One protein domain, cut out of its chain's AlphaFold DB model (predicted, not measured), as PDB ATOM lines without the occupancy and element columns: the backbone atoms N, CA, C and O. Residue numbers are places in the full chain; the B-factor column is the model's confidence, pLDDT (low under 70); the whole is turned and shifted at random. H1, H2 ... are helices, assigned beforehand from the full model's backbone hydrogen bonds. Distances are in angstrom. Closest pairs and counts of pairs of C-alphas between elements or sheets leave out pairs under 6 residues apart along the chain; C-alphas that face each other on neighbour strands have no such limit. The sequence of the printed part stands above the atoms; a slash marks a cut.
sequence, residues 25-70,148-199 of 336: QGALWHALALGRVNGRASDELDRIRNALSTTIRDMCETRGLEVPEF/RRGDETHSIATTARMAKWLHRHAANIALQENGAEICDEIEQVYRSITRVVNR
ATOM      1  N   GLN A  25     144.402 231.018 188.438       62.94
ATOM      2  CA  GLN A  25     145.515 230.156 188.054       62.94
ATOM      3  C   GLN A  25     146.412 229.815 189.254       62.94
ATOM      4  O   GLN A  25     146.751 228.649 189.452       62.94
ATOM      5  N   GLY A  26     146.716 230.791 190.115       58.38
ATOM      6  CA  GLY A  26     147.451 230.562 191.362       58.38
ATOM      7  C   GLY A  26     146.730 229.605 192.319       58.38
ATOM      8  O   GLY A  26     147.343 228.671 192.840       58.38
ATOM      9  N   ALA A  27     145.417 229.777 192.500       64.56
ATOM     10  CA  ALA A  27     144.597 228.890 193.328       64.56
ATOM     11  C   ALA A  27     144.534 227.456 192.768       64.56
ATOM     12  O   ALA A  27     144.662 226.488 193.520       64.56
ATOM     13  N   LEU A  28     144.401 227.313 191.445       61.50
ATOM     14  CA  LEU A  28     144.445 226.018 190.766       61.50
ATOM     15  C   LEU A  28     145.798 225.327 190.974       61.50
ATOM     16  O   LEU A  28     145.839 224.148 191.316       61.50
ATOM     17  N   TRP A  29     146.910 226.048 190.819       55.06
ATOM     18  CA  TRP A  29     148.245 225.492 191.044       55.06
ATOM     19  C   TRP A  29     148.470 225.057 192.490       55.06
ATOM     20  O   TRP A  29     149.062 224.001 192.710       55.06
ATOM     21  N   HIS A  30     147.977 225.824 193.465       51.47
ATOM     22  CA  HIS A  30     148.028 225.437 194.874       51.47
ATOM     23  C   HIS A  30     147.249 224.133 195.119       51.47
ATOM     24  O   HIS A  30     147.766 223.206 195.742       51.47
ATOM     25  N   ALA A  31     146.042 224.009 194.557       57.00
ATOM     26  CA  ALA A  31     145.235 222.792 194.653       57.00
ATOM     27  C   ALA A  31     145.899 221.576 193.972       57.00
ATOM     28  O   ALA A  31     145.914 220.479 194.532       57.00
ATOM     29  N   LEU A  32     146.499 221.765 192.793       55.47
ATOM     30  CA  LEU A  32     147.224 220.711 192.076       55.47
ATOM     31  C   LEU A  32     148.484 220.262 192.830       55.47
ATOM     32  O   LEU A  32     148.751 219.063 192.911       55.47
ATOM     33  N   ALA A  33     149.220 221.198 193.434       55.91
ATOM     34  CA  ALA A  33     150.404 220.897 194.232       55.91
ATOM     35  C   ALA A  33     150.069 220.040 195.464       55.91
ATOM     36  O   ALA A  33     150.776 219.066 195.731       55.91
ATOM     37  N   LEU A  34     148.956 220.326 196.154       56.34
ATOM     38  CA  LEU A  34     148.448 219.487 197.251       56.34
ATOM     39  C   LEU A  34     148.108 218.063 196.778       56.34
ATOM     40  O   LEU A  34     148.344 217.094 197.497       56.34
ATOM     41  N   GLY A  35     147.627 217.921 195.540       53.97
ATOM     42  CA  GLY A  35     147.388 216.633 194.881       53.97
ATOM     43  C   GLY A  35     148.635 215.948 194.303       53.97
ATOM     44  O   GLY A  35     148.492 214.933 193.621       53.97
ATOM     45  N   ARG A  36     149.847 216.480 194.535       55.72
ATOM     46  CA  ARG A  36     151.117 216.036 193.918       55.72
ATOM     47  C   ARG A  36     151.126 216.082 192.380       55.72
ATOM     48  O   ARG A  36     151.887 215.357 191.740       55.72
ATOM     49  N   VAL A  37     150.312 216.947 191.775       60.59
ATOM     50  CA  VAL A  37     150.284 217.195 190.326       60.59
ATOM     51  C   VAL A  37     151.059 218.476 190.018       60.59
ATOM     52  O   VAL A  37     150.776 219.544 190.559       60.59
ATOM     53  N   ASN A  38     152.048 218.394 189.127       65.12
ATOM     54  CA  ASN A  38     152.853 219.552 188.743       65.12
ATOM     55  C   ASN A  38     152.153 220.357 187.635       65.12
ATOM     56  O   ASN A  38     152.425 220.157 186.455       65.12
ATOM     57  N   GLY A  39     151.263 221.281 188.012       65.06
ATOM     58  CA  GLY A  39     150.553 222.144 187.054       65.06
ATOM     59  C   GLY A  39     151.487 222.923 186.118       65.06
ATOM     60  O   GLY A  39     151.224 223.012 184.923       65.06
ATOM     61  N   ARG A  40     152.652 223.368 186.618       67.00
ATOM     62  CA  ARG A  40     153.675 224.036 185.794       67.00
ATOM     63  C   ARG A  40     154.253 223.131 184.705       67.00
ATOM     64  O   ARG A  40     154.668 223.633 183.672       67.00
ATOM     65  N   ALA A  41     154.284 221.814 184.919       70.12
ATOM     66  CA  ALA A  41     154.751 220.877 183.901       70.12
ATOM     67  C   ALA A  41     153.768 220.723 182.739       70.12
ATOM     68  O   ALA A  41     154.203 220.506 181.612       70.12
ATOM     69  N   SER A  42     152.467 220.875 182.995       71.44
ATOM     70  CA  SER A  42     151.458 220.879 181.934       71.44
ATOM     71  C   SER A  42     151.580 222.130 181.064       71.44
ATOM     72  O   SER A  42     151.644 222.017 179.844       71.44
ATOM     73  N   ASP A  43     151.701 223.307 181.687       71.94
ATOM     74  CA  ASP A  43     151.886 224.572 180.962       71.94
ATOM     75  C   ASP A  43     153.173 224.553 180.126       71.94
ATOM     76  O   ASP A  43     153.210 225.028 178.989       71.94
ATOM     77  N   GLU A  44     154.238 223.965 180.675       80.12
ATOM     78  CA  GLU A  44     155.497 223.830 179.957       80.12
ATOM     79  C   GLU A  44     155.375 222.863 178.771       80.12
ATOM     80  O   GLU A  44     155.887 223.162 177.695       80.12
ATOM     81  N   LEU A  45     154.629 221.758 178.903       78.12
ATOM     82  CA  LEU A  45     154.334 220.848 177.789       78.12
ATOM     83  C   LEU A  45     153.631 221.558 176.621       78.12
ATOM     84  O   LEU A  45     153.993 221.325 175.463       78.12
ATOM     85  N   ASP A  46     152.668 222.433 176.908       76.88
ATOM     86  CA  ASP A  46     151.984 223.215 175.876       76.88
ATOM     87  C   ASP A  46     152.920 224.225 175.200       76.88
ATOM     88  O   ASP A  46     152.906 224.345 173.971       76.88
ATOM     89  N   ARG A  47     153.783 224.903 175.969       79.81
ATOM     90  CA  ARG A  47     154.807 225.805 175.409       79.81
ATOM     91  C   ARG A  47     155.773 225.072 174.489       79.81
ATOM     92  O   ARG A  47     156.035 225.557 173.393       79.81
ATOM     93  N   ILE A  48     156.253 223.899 174.903       82.56
ATOM     94  CA  ILE A  48     157.158 223.063 174.104       82.56
ATOM     95  C   ILE A  48     156.487 222.668 172.794       82.56
ATOM     96  O   ILE A  48     157.078 222.819 171.729       82.56
ATOM     97  N   ARG A  49     155.243 222.178 172.859       81.38
ATOM     98  CA  ARG A  49     154.489 221.801 171.659       81.38
ATOM     99  C   ARG A  49     154.375 222.980 170.696       81.38
ATOM    100  O   ARG A  49     154.620 222.808 169.506       81.38
ATOM    101  N   ASN A  50     154.038 224.162 171.212       81.44
ATOM    102  CA  ASN A  50     153.905 225.365 170.398       81.44
ATOM    103  C   ASN A  50     155.241 225.759 169.759       81.44
ATOM    104  O   ASN A  50     155.276 225.915 168.542       81.44
ATOM    105  N   ALA A  51     156.328 225.824 170.537       83.75
ATOM    106  CA  ALA A  51     157.668 226.138 170.038       83.75
ATOM    107  C   ALA A  51     158.080 225.187 168.904       83.75
ATOM    108  O   ALA A  51     158.289 225.630 167.780       83.75
ATOM    109  N   LEU A  52     158.058 223.870 169.149       83.38
ATOM    110  CA  LEU A  52     158.438 222.877 168.137       83.38
ATOM    111  C   LEU A  52     157.544 222.946 166.891       83.38
ATOM    112  O   LEU A  52     158.036 222.802 165.776       83.38
ATOM    113  N   SER A  53     156.236 223.169 167.057       82.12
ATOM    114  CA  SER A  53     155.316 223.282 165.920       82.12
ATOM    115  C   SER A  53     155.584 224.519 165.059       82.12
ATOM    116  O   SER A  53     155.503 224.429 163.834       82.12
ATOM    117  N   THR A  54     155.933 225.647 165.684       81.38
ATOM    118  CA  THR A  54     156.281 226.891 164.994       81.38
ATOM    119  C   THR A  54     157.596 226.728 164.247       81.38
ATOM    120  O   THR A  54     157.628 226.988 163.049       81.38
ATOM    121  N   THR A  55     158.632 226.192 164.898       82.19
ATOM    122  CA  THR A  55     159.933 225.925 164.267       82.19
ATOM    123  C   THR A  55     159.800 225.000 163.053       82.19
ATOM    124  O   THR A  55     160.398 225.241 162.009       82.19
ATOM    125  N   ILE A  56     158.996 223.933 163.158       80.81
ATOM    126  CA  ILE A  56     158.769 223.001 162.040       80.81
ATOM    127  C   ILE A  56     158.065 223.701 160.877       80.81
ATOM    128  O   ILE A  56     158.434 223.474 159.727       80.81
ATOM    129  N   ARG A  57     157.068 224.546 161.164       81.06
ATOM    130  CA  ARG A  57     156.341 225.292 160.133       81.06
ATOM    131  C   ARG A  57     157.263 226.267 159.399       81.06
ATOM    132  O   ARG A  57     157.326 226.196 158.179       81.06
ATOM    133  N   ASP A  58     158.011 227.086 160.132       79.00
ATOM    134  CA  ASP A  58     158.943 228.070 159.565       79.00
ATOM    135  C   ASP A  58     160.015 227.399 158.682       79.00
ATOM    136  O   ASP A  58     160.258 227.786 157.537       79.00
ATOM    137  N   MET A  59     160.586 226.283 159.149       78.38
ATOM    138  CA  MET A  59     161.572 225.521 158.375       78.38
ATOM    139  C   MET A  59     160.979 224.885 157.101       78.38
ATOM    140  O   MET A  59     161.681 224.722 156.100       78.38
ATOM    141  N   CYS A  60     159.705 224.484 157.135       74.50
ATOM    142  CA  CYS A  60     159.002 223.954 155.969       74.50
ATOM    143  C   CYS A  60     158.664 225.061 154.959       74.50
ATOM    144  O   CYS A  60     158.868 224.862 153.762       74.50
ATOM    145  N   GLU A  61     158.214 226.226 155.432       78.38
ATOM    146  CA  GLU A  61     157.884 227.391 154.601       78.38
ATOM    147  C   GLU A  61     159.117 227.930 153.865       78.38
ATOM    148  O   GLU A  61     159.078 228.099 152.646       78.38
ATOM    149  N   THR A  62     160.247 228.087 154.559       74.56
ATOM    150  CA  THR A  62     161.512 228.570 153.968       74.56
ATOM    151  C   THR A  62     162.081 227.646 152.889       74.56
ATOM    152  O   THR A  62     162.798 228.099 151.999       74.56
ATOM    153  N   ARG A  63     161.753 226.349 152.923       67.50
ATOM    154  CA  ARG A  63     162.272 225.343 151.978       67.50
ATOM    155  C   ARG A  63     161.261 224.840 150.956       67.50
ATOM    156  O   ARG A  63     161.615 223.977 150.153       67.50
ATOM    157  N   GLY A  64     160.021 225.323 151.000       62.28
ATOM    158  CA  GLY A  64     158.937 224.797 150.166       62.28
ATOM    159  C   GLY A  64     158.653 223.311 150.417       62.28
ATOM    160  O   GLY A  64     158.274 222.590 149.496       62.28
ATOM    161  N   LEU A  65     158.883 222.833 151.644       68.38
ATOM    162  CA  LEU A  65     158.588 221.461 152.046       68.38
ATOM    163  C   LEU A  65     157.156 221.380 152.574       68.38
ATOM    164  O   LEU A  65     156.705 222.258 153.307       68.38
ATOM    165  N   GLU A  66     156.453 220.293 152.260       61.88
ATOM    166  CA  GLU A  66     155.143 220.046 152.859       61.88
ATOM    167  C   GLU A  66     155.272 219.884 154.379       61.88
ATOM    168  O   GLU A  66     156.123 219.138 154.878       61.88
ATOM    169  N   VAL A  67     154.421 220.598 155.122       66.19
ATOM    170  CA  VAL A  67     154.391 220.511 156.583       66.19
ATOM    171  C   VAL A  67     153.896 219.116 156.976       66.19
ATOM    172  O   VAL A  67     152.776 218.743 156.619       66.19
ATOM    173  N   PRO A  68     154.686 218.330 157.725       65.88
ATOM    174  CA  PRO A  68     154.282 216.991 158.125       65.88
ATOM    175  C   PRO A  68     153.060 217.037 159.048       65.88
ATOM    176  O   PRO A  68     153.069 217.673 160.104       65.88
ATOM    177  N   GLU A  69     152.014 216.291 158.694       64.06
ATOM    178  CA  GLU A  69     150.900 216.058 159.605       64.06
ATOM    179  C   GLU A  69     151.316 215.063 160.696       64.06
ATOM    180  O   GLU A  69     151.479 213.859 160.469       64.06
ATOM    181  N   PHE A  70     151.425 215.536 161.933       61.59
ATOM    182  CA  PHE A  70     151.678 214.677 163.086       61.59
ATOM    183  C   PHE A  70     150.371 214.017 163.579       61.59
ATOM    184  O   PHE A  70     149.951 214.231 164.713       61.59
ATOM    185  N   ARG A 148     140.267 211.789 180.617       36.28
ATOM    186  CA  ARG A 148     140.870 212.859 179.796       36.28
ATOM    187  C   ARG A 148     142.273 212.518 179.265       36.28
ATOM    188  O   ARG A 148     142.793 213.206 178.391       36.28
ATOM    189  N   ARG A 149     142.875 211.401 179.702       37.47
ATOM    190  CA  ARG A 149     144.163 210.919 179.162       37.47
ATOM    191  C   ARG A 149     144.077 210.557 177.685       37.47
ATOM    192  O   ARG A 149     145.092 210.630 177.008       37.47
ATOM    193  N   GLY A 150     142.887 210.205 177.196       37.50
ATOM    194  CA  GLY A 150     142.645 209.932 175.787       37.50
ATOM    195  C   GLY A 150     142.981 211.110 174.878       37.50
ATOM    196  O   GLY A 150     143.468 210.854 173.802       37.50
ATOM    197  N   ASP A 151     142.844 212.367 175.298       43.22
ATOM    198  CA  ASP A 151     143.246 213.530 174.480       43.22
ATOM    199  C   ASP A 151     144.649 214.042 174.861       43.22
ATOM    200  O   ASP A 151     145.454 214.435 174.014       43.22
ATOM    201  N   GLU A 152     145.015 213.967 176.142       43.25
ATOM    202  CA  GLU A 152     146.285 214.508 176.647       43.25
ATOM    203  C   GLU A 152     147.511 213.642 176.279       43.25
ATOM    204  O   GLU A 152     148.584 214.180 175.989       43.25
ATOM    205  N   THR A 153     147.384 212.306 176.185       44.09
ATOM    206  CA  THR A 153     148.490 211.456 175.687       44.09
ATOM    207  C   THR A 153     148.768 211.666 174.201       44.09
ATOM    208  O   THR A 153     149.890 211.422 173.748       44.09
ATOM    209  N   HIS A 154     147.778 212.150 173.440       50.53
ATOM    210  CA  HIS A 154     147.950 212.486 172.026       50.53
ATOM    211  C   HIS A 154     148.857 213.712 171.874       50.53
ATOM    212  O   HIS A 154     149.693 213.733 170.970       50.53
ATOM    213  N   SER A 155     148.788 214.669 172.808       61.94
ATOM    214  CA  SER A 155     149.688 215.830 172.860       61.94
ATOM    215  C   SER A 155     151.146 215.409 173.086       61.94
ATOM    216  O   SER A 155     152.019 215.771 172.303       61.94
ATOM    217  N   ILE A 156     151.417 214.545 174.074       63.34
ATOM    218  CA  ILE A 156     152.789 214.103 174.401       63.34
ATOM    219  C   ILE A 156     153.420 213.305 173.251       63.34
ATOM    220  O   ILE A 156     154.568 213.552 172.872       63.34
ATOM    221  N   ALA A 157     152.683 212.350 172.672       66.50
ATOM    222  CA  ALA A 157     153.176 211.544 171.553       66.50
ATOM    223  C   ALA A 157     153.456 212.398 170.304       66.50
ATOM    224  O   ALA A 157     154.413 212.134 169.571       66.50
ATOM    225  N   THR A 158     152.650 213.439 170.086       69.19
ATOM    226  CA  THR A 158     152.837 214.424 169.014       69.19
ATOM    227  C   THR A 158     154.089 215.264 169.250       69.19
ATOM    228  O   THR A 158     154.949 215.320 168.373       69.19
ATOM    229  N   THR A 159     154.268 215.813 170.454       76.00
ATOM    230  CA  THR A 159     155.463 216.585 170.832       76.00
ATOM    231  C   THR A 159     156.744 215.755 170.680       76.00
ATOM    232  O   THR A 159     157.728 216.213 170.102       76.00
ATOM    233  N   ALA A 160     156.729 214.484 171.098       75.88
ATOM    234  CA  ALA A 160     157.869 213.583 170.920       75.88
ATOM    235  C   ALA A 160     158.179 213.290 169.438       75.88
ATOM    236  O   ALA A 160     159.340 213.115 169.061       75.88
ATOM    237  N   ARG A 161     157.154 213.224 168.580       75.56
ATOM    238  CA  ARG A 161     157.320 213.053 167.128       75.56
ATOM    239  C   ARG A 161     157.888 214.302 166.465       75.56
ATOM    240  O   ARG A 161     158.781 214.151 165.637       75.56
ATOM    241  N   MET A 162     157.437 215.490 166.863       78.31
ATOM    242  CA  MET A 162     157.990 216.773 166.414       78.31
ATOM    243  C   MET A 162     159.486 216.872 166.739       78.31
ATOM    244  O   MET A 162     160.296 217.104 165.843       78.31
ATOM    245  N   ALA A 163     159.877 216.570 167.982       82.69
ATOM    246  CA  ALA A 163     161.284 216.561 168.393       82.69
ATOM    247  C   ALA A 163     162.129 215.557 167.581       82.69
ATOM    248  O   ALA A 163     163.208 215.888 167.089       82.69
ATOM    249  N   LYS A 164     161.623 214.329 167.378       81.69
ATOM    250  CA  LYS A 164     162.291 213.318 166.536       81.69
ATOM    251  C   LYS A 164     162.406 213.752 165.076       81.69
ATOM    252  O   LYS A 164     163.380 213.397 164.417       81.69
ATOM    253  N   TRP A 165     161.410 214.464 164.561       82.38
ATOM    254  CA  TRP A 165     161.427 214.969 163.198       82.38
ATOM    255  C   TRP A 165     162.503 216.042 163.034       82.38
ATOM    256  O   TRP A 165     163.339 215.891 162.147       82.38
ATOM    257  N   LEU A 166     162.566 217.029 163.934       82.75
ATOM    258  CA  LEU A 166     163.614 218.058 163.926       82.75
ATOM    259  C   LEU A 166     165.012 217.440 164.019       82.75
ATOM    260  O   LEU A 166     165.883 217.766 163.220       82.75
ATOM    261  N   HIS A 167     165.201 216.457 164.905       84.56
ATOM    262  CA  HIS A 167     166.466 215.730 165.013       84.56
ATOM    263  C   HIS A 167     166.879 215.051 163.694       84.56
ATOM    264  O   HIS A 167     168.035 215.125 163.288       84.56
ATOM    265  N   ARG A 168     165.932 214.423 162.981       82.44
ATOM    266  CA  ARG A 168     166.190 213.791 161.672       82.44
ATOM    267  C   ARG A 168     166.461 214.793 160.549       82.44
ATOM    268  O   ARG A 168     167.059 214.411 159.550       82.44
ATOM    269  N   HIS A 169     166.042 216.046 160.710       80.81
ATOM    270  CA  HIS A 169     166.237 217.123 159.739       80.81
ATOM    271  C   HIS A 169     167.298 218.131 160.214       80.81
ATOM    272  O   HIS A 169     167.336 219.253 159.722       80.81
ATOM    273  N   ALA A 170     168.203 217.737 161.117       83.12
ATOM    274  CA  ALA A 170     169.251 218.615 161.642       83.12
ATOM    275  C   ALA A 170     170.143 219.225 160.541       83.12
ATOM    276  O   ALA A 170     170.484 220.401 160.607       83.12
ATOM    277  N   ALA A 171     170.451 218.469 159.481       80.94
ATOM    278  CA  ALA A 171     171.180 218.991 158.320       80.94
ATOM    279  C   ALA A 171     170.409 220.105 157.588       80.94
ATOM    280  O   ALA A 171     171.009 221.008 157.015       80.94
ATOM    281  N   ASN A 172     169.075 220.067 157.629       78.44
ATOM    282  CA  ASN A 172     168.246 221.120 157.061       78.44
ATOM    283  C   ASN A 172     168.215 222.354 157.965       78.44
ATOM    284  O   ASN A 172     168.284 223.464 157.461       78.44
ATOM    285  N   ILE A 173     168.196 222.180 159.285       78.38
ATOM    286  CA  ILE A 173     168.332 223.301 160.228       78.38
ATOM    287  C   ILE A 173     169.681 224.007 160.017       78.38
ATOM    288  O   ILE A 173     169.740 225.230 159.971       78.38
ATOM    289  N   ALA A 174     170.751 223.243 159.789       81.44
ATOM    290  CA  ALA A 174     172.095 223.783 159.598       81.44
ATOM    291  C   ALA A 174     172.272 224.643 158.332       81.44
ATOM    292  O   ALA A 174     173.182 225.464 158.305       81.44
ATOM    293  N   LEU A 175     171.442 224.466 157.293       81.88
ATOM    294  CA  LEU A 175     171.500 225.324 156.095       81.88
ATOM    295  C   LEU A 175     170.425 226.425 156.101       81.88
ATOM    296  O   LEU A 175     170.185 227.019 155.056       81.88
ATOM    297  N   GLN A 176     169.732 226.650 157.222       78.25
ATOM    298  CA  GLN A 176     168.846 227.806 157.372       78.25
ATOM    299  C   GLN A 176     169.650 229.068 157.682       78.25
ATOM    300  O   GLN A 176     170.611 229.015 158.449       78.25
ATOM    301  N   GLU A 177     169.208 230.214 157.159       80.62
ATOM    302  CA  GLU A 177     169.800 231.516 157.493       80.62
ATOM    303  C   GLU A 177     169.640 231.845 158.990       80.62
ATOM    304  O   GLU A 177     170.564 232.369 159.607       80.62
ATOM    305  N   ASN A 178     168.518 231.443 159.601       82.75
ATOM    306  CA  ASN A 178     168.226 231.581 161.034       82.75
ATOM    307  C   ASN A 178     168.568 230.320 161.863       82.75
ATOM    308  O   ASN A 178     168.073 230.145 162.977       82.75
ATOM    309  N   GLY A 179     169.421 229.418 161.357       80.44
ATOM    310  CA  GLY A 179     169.702 228.128 162.007       80.44
ATOM    311  C   GLY A 179     170.240 228.230 163.444       80.44
ATOM    312  O   GLY A 179     169.945 227.365 164.271       80.44
ATOM    313  N   ALA A 180     170.989 229.293 163.759       83.00
ATOM    314  CA  ALA A 180     171.487 229.565 165.109       83.00
ATOM    315  C   ALA A 180     170.353 229.894 166.097       83.00
ATOM    316  O   ALA A 180     170.294 229.304 167.172       83.00
ATOM    317  N   GLU A 181     169.409 230.753 165.699       83.94
ATOM    318  CA  GLU A 181     168.252 231.135 166.523       83.94
ATOM    319  C   GLU A 181     167.375 229.917 166.835       83.94
ATOM    320  O   GLU A 181     166.979 229.700 167.979       83.94
ATOM    321  N   ILE A 182     167.164 229.047 165.842       81.94
ATOM    322  CA  ILE A 182     166.440 227.781 166.018       81.94
ATOM    323  C   ILE A 182     167.131 226.882 167.061       81.94
ATOM    324  O   ILE A 182     166.464 226.224 167.864       81.94
ATOM    325  N   CYS A 183     168.465 226.830 167.063       83.81
ATOM    326  CA  CYS A 183     169.215 226.037 168.039       83.81
ATOM    327  C   CYS A 183     169.099 226.620 169.454       83.81
ATOM    328  O   CYS A 183     168.869 225.856 170.395       83.81
ATOM    329  N   ASP A 184     169.185 227.944 169.594       85.94
ATOM    330  CA  ASP A 184     169.025 228.642 170.874       85.94
ATOM    331  C   ASP A 184     167.616 228.442 171.454       85.94
ATOM    332  O   ASP A 184     167.462 228.180 172.650       85.94
ATOM    333  N   GLU A 185     166.576 228.486 170.616       84.69
ATOM    334  CA  GLU A 185     165.199 228.202 171.029       84.69
ATOM    335  C   GLU A 185     165.034 226.764 171.541       84.69
ATOM    336  O   GLU A 185     164.450 226.540 172.609       84.69
ATOM    337  N   ILE A 186     165.581 225.777 170.821       84.44
ATOM    338  CA  ILE A 186     165.537 224.365 171.232       84.44
ATOM    339  C   ILE A 186     166.320 224.156 172.535       84.44
ATOM    340  O   ILE A 186     165.856 223.434 173.426       84.44
ATOM    341  N   GLU A 187     167.483 224.794 172.689       88.19
ATOM    342  CA  GLU A 187     168.266 224.720 173.921       88.19
ATOM    343  C   GLU A 187     167.523 225.363 175.100       88.19
ATOM    344  O   GLU A 187     167.471 224.790 176.195       88.19
ATOM    345  N   GLN A 188     166.901 226.522 174.890       85.94
ATOM    346  CA  GLN A 188     166.115 227.203 175.910       85.94
ATOM    347  C   GLN A 188     164.936 226.341 176.373       85.94
ATOM    348  O   GLN A 188     164.698 226.203 177.579       85.94
ATOM    349  N   VAL A 189     164.242 225.696 175.431       85.12
ATOM    350  CA  VAL A 189     163.187 224.719 175.716       85.12
ATOM    351  C   VAL A 189     163.728 223.546 176.541       85.12
ATOM    352  O   VAL A 189     163.153 223.196 177.575       85.12
ATOM    353  N   TYR A 190     164.864 222.965 176.149       85.69
ATOM    354  CA  TYR A 190     165.501 221.866 176.881       85.69
ATOM    355  C   TYR A 190     165.889 222.255 178.318       85.69
ATOM    356  O   TYR A 190     165.602 221.520 179.272       85.69
ATOM    357  N   ARG A 191     166.499 223.431 178.505       85.19
ATOM    358  CA  ARG A 191     166.857 223.963 179.831       85.19
ATOM    359  C   ARG A 191     165.614 224.182 180.694       85.19
ATOM    360  O   ARG A 191     165.635 223.864 181.885       85.19
ATOM    361  N   SER A 192     164.528 224.678 180.102       81.88
ATOM    362  CA  SER A 192     163.255 224.874 180.799       81.88
ATOM    363  C   SER A 192     162.644 223.547 181.267       81.88
ATOM    364  O   SER A 192     162.362 223.390 182.459       81.88
ATOM    365  N   ILE A 193     162.566 222.542 180.382       81.44
ATOM    366  CA  ILE A 193     162.123 221.175 180.721       81.44
ATOM    367  C   ILE A 193     162.944 220.618 181.879       81.44
ATOM    368  O   ILE A 193     162.393 220.112 182.857       81.44
ATOM    369  N   THR A 194     164.268 220.745 181.783       81.81
ATOM    370  CA  THR A 194     165.197 220.221 182.784       81.81
ATOM    371  C   THR A 194     164.921 220.820 184.160       81.81
ATOM    372  O   THR A 194     164.941 220.083 185.140       81.81
ATOM    373  N   ARG A 195     164.596 222.117 184.255       77.31
ATOM    374  CA  ARG A 195     164.231 222.780 185.523       77.31
ATOM    375  C   ARG A 195     162.863 222.362 186.056       77.31
ATOM    376  O   ARG A 195     162.659 222.329 187.265       77.31
ATOM    377  N   VAL A 196     161.904 222.089 185.176       77.44
ATOM    378  CA  VAL A 196     160.554 221.670 185.579       77.44
ATOM    379  C   VAL A 196     160.551 220.231 186.090       77.44
ATOM    380  O   VAL A 196     159.879 219.939 187.082       77.44
ATOM    381  N   VAL A 197     161.306 219.351 185.426       73.94
ATOM    382  CA  VAL A 197     161.494 217.949 185.824       73.94
ATOM    383  C   VAL A 197     162.365 217.870 187.075       73.94
ATOM    384  O   VAL A 197     161.945 217.302 188.080       73.94
ATOM    385  N   ASN A 198     163.540 218.502 187.048       75.94
ATOM    386  CA  ASN A 198     164.419 218.628 188.206       75.94
ATOM    387  C   ASN A 198     164.051 219.896 188.972       75.94
ATOM    388  O   ASN A 198     164.805 220.873 188.960       75.94
ATOM    389  N   ARG A 199     162.861 219.895 189.593       67.75
ATOM    390  CA  ARG A 199     162.389 221.034 190.390       67.75
ATOM    391  C   ARG A 199     163.490 221.406 191.394       67.75
ATOM    392  O   ARG A 199     163.822 220.568 192.234       67.75
TER     393      ARG A 199
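AT A GLANCE: This is residues 25 to 70 and 148 to 199 of the 336 residues of the protein "Bacteriophage protein" of Mycobacteroides abscessus (strain ATCC 19977 / DSM 44196 / CIP 104536 / JCM 13569 / NCTC 13031 / TMC 1543) (UniProt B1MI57). A long helix, H2, is the middle of a loose, elongated group: H5 lies alongside it, H3 crosses it, and H1 makes a corner at its first end. The printed part has 98 residues with five named helices, H1 to H5, all helix in class; radius of gyration of the C-alphas 15.6 A, spans 47 by 28 by 20 A.

HOW THE PARTS SIT: Start at H1, residues 25 to 34; it touches H2, residues 39 to 63, at a steep tilt of 61 degrees, closest C-alphas Trp 29 and Gly 39, 5.7 A. H2 touches H3, residues 149 to 168, at a steep 43 degrees, closest C-alphas Arg 49 and Thr 159, 5.4 A. Past H4, residues 170 to 174, H5, residues 179 to 197, touches H2 at a shallow 15 degrees, opposite ways, closest C-alphas Ala 41 and Val 196, 6.1 A. O i to N i+4 pairs are within hydrogen-bond range throughout H1, H4 and H5, 20 of 21 in H2, 14 of 16 in H3.

IN THESE COORDINATES: Find C-alpha 25 at (145.515, 230.156, 188.054), where H1 begins; H2 is 37.1 A long, H3 28.3 A, and H5, 27.2 A, ends at C-alpha 197 (161.494, 217.949, 185.824).

THE WHOLE: Residues 71 to 147 are not printed; C-alphas 70 and 148 are 20.0 A apart. Confidence is under 70 at residues 25 to 40, 63 to 70, 148 to 158 and 199.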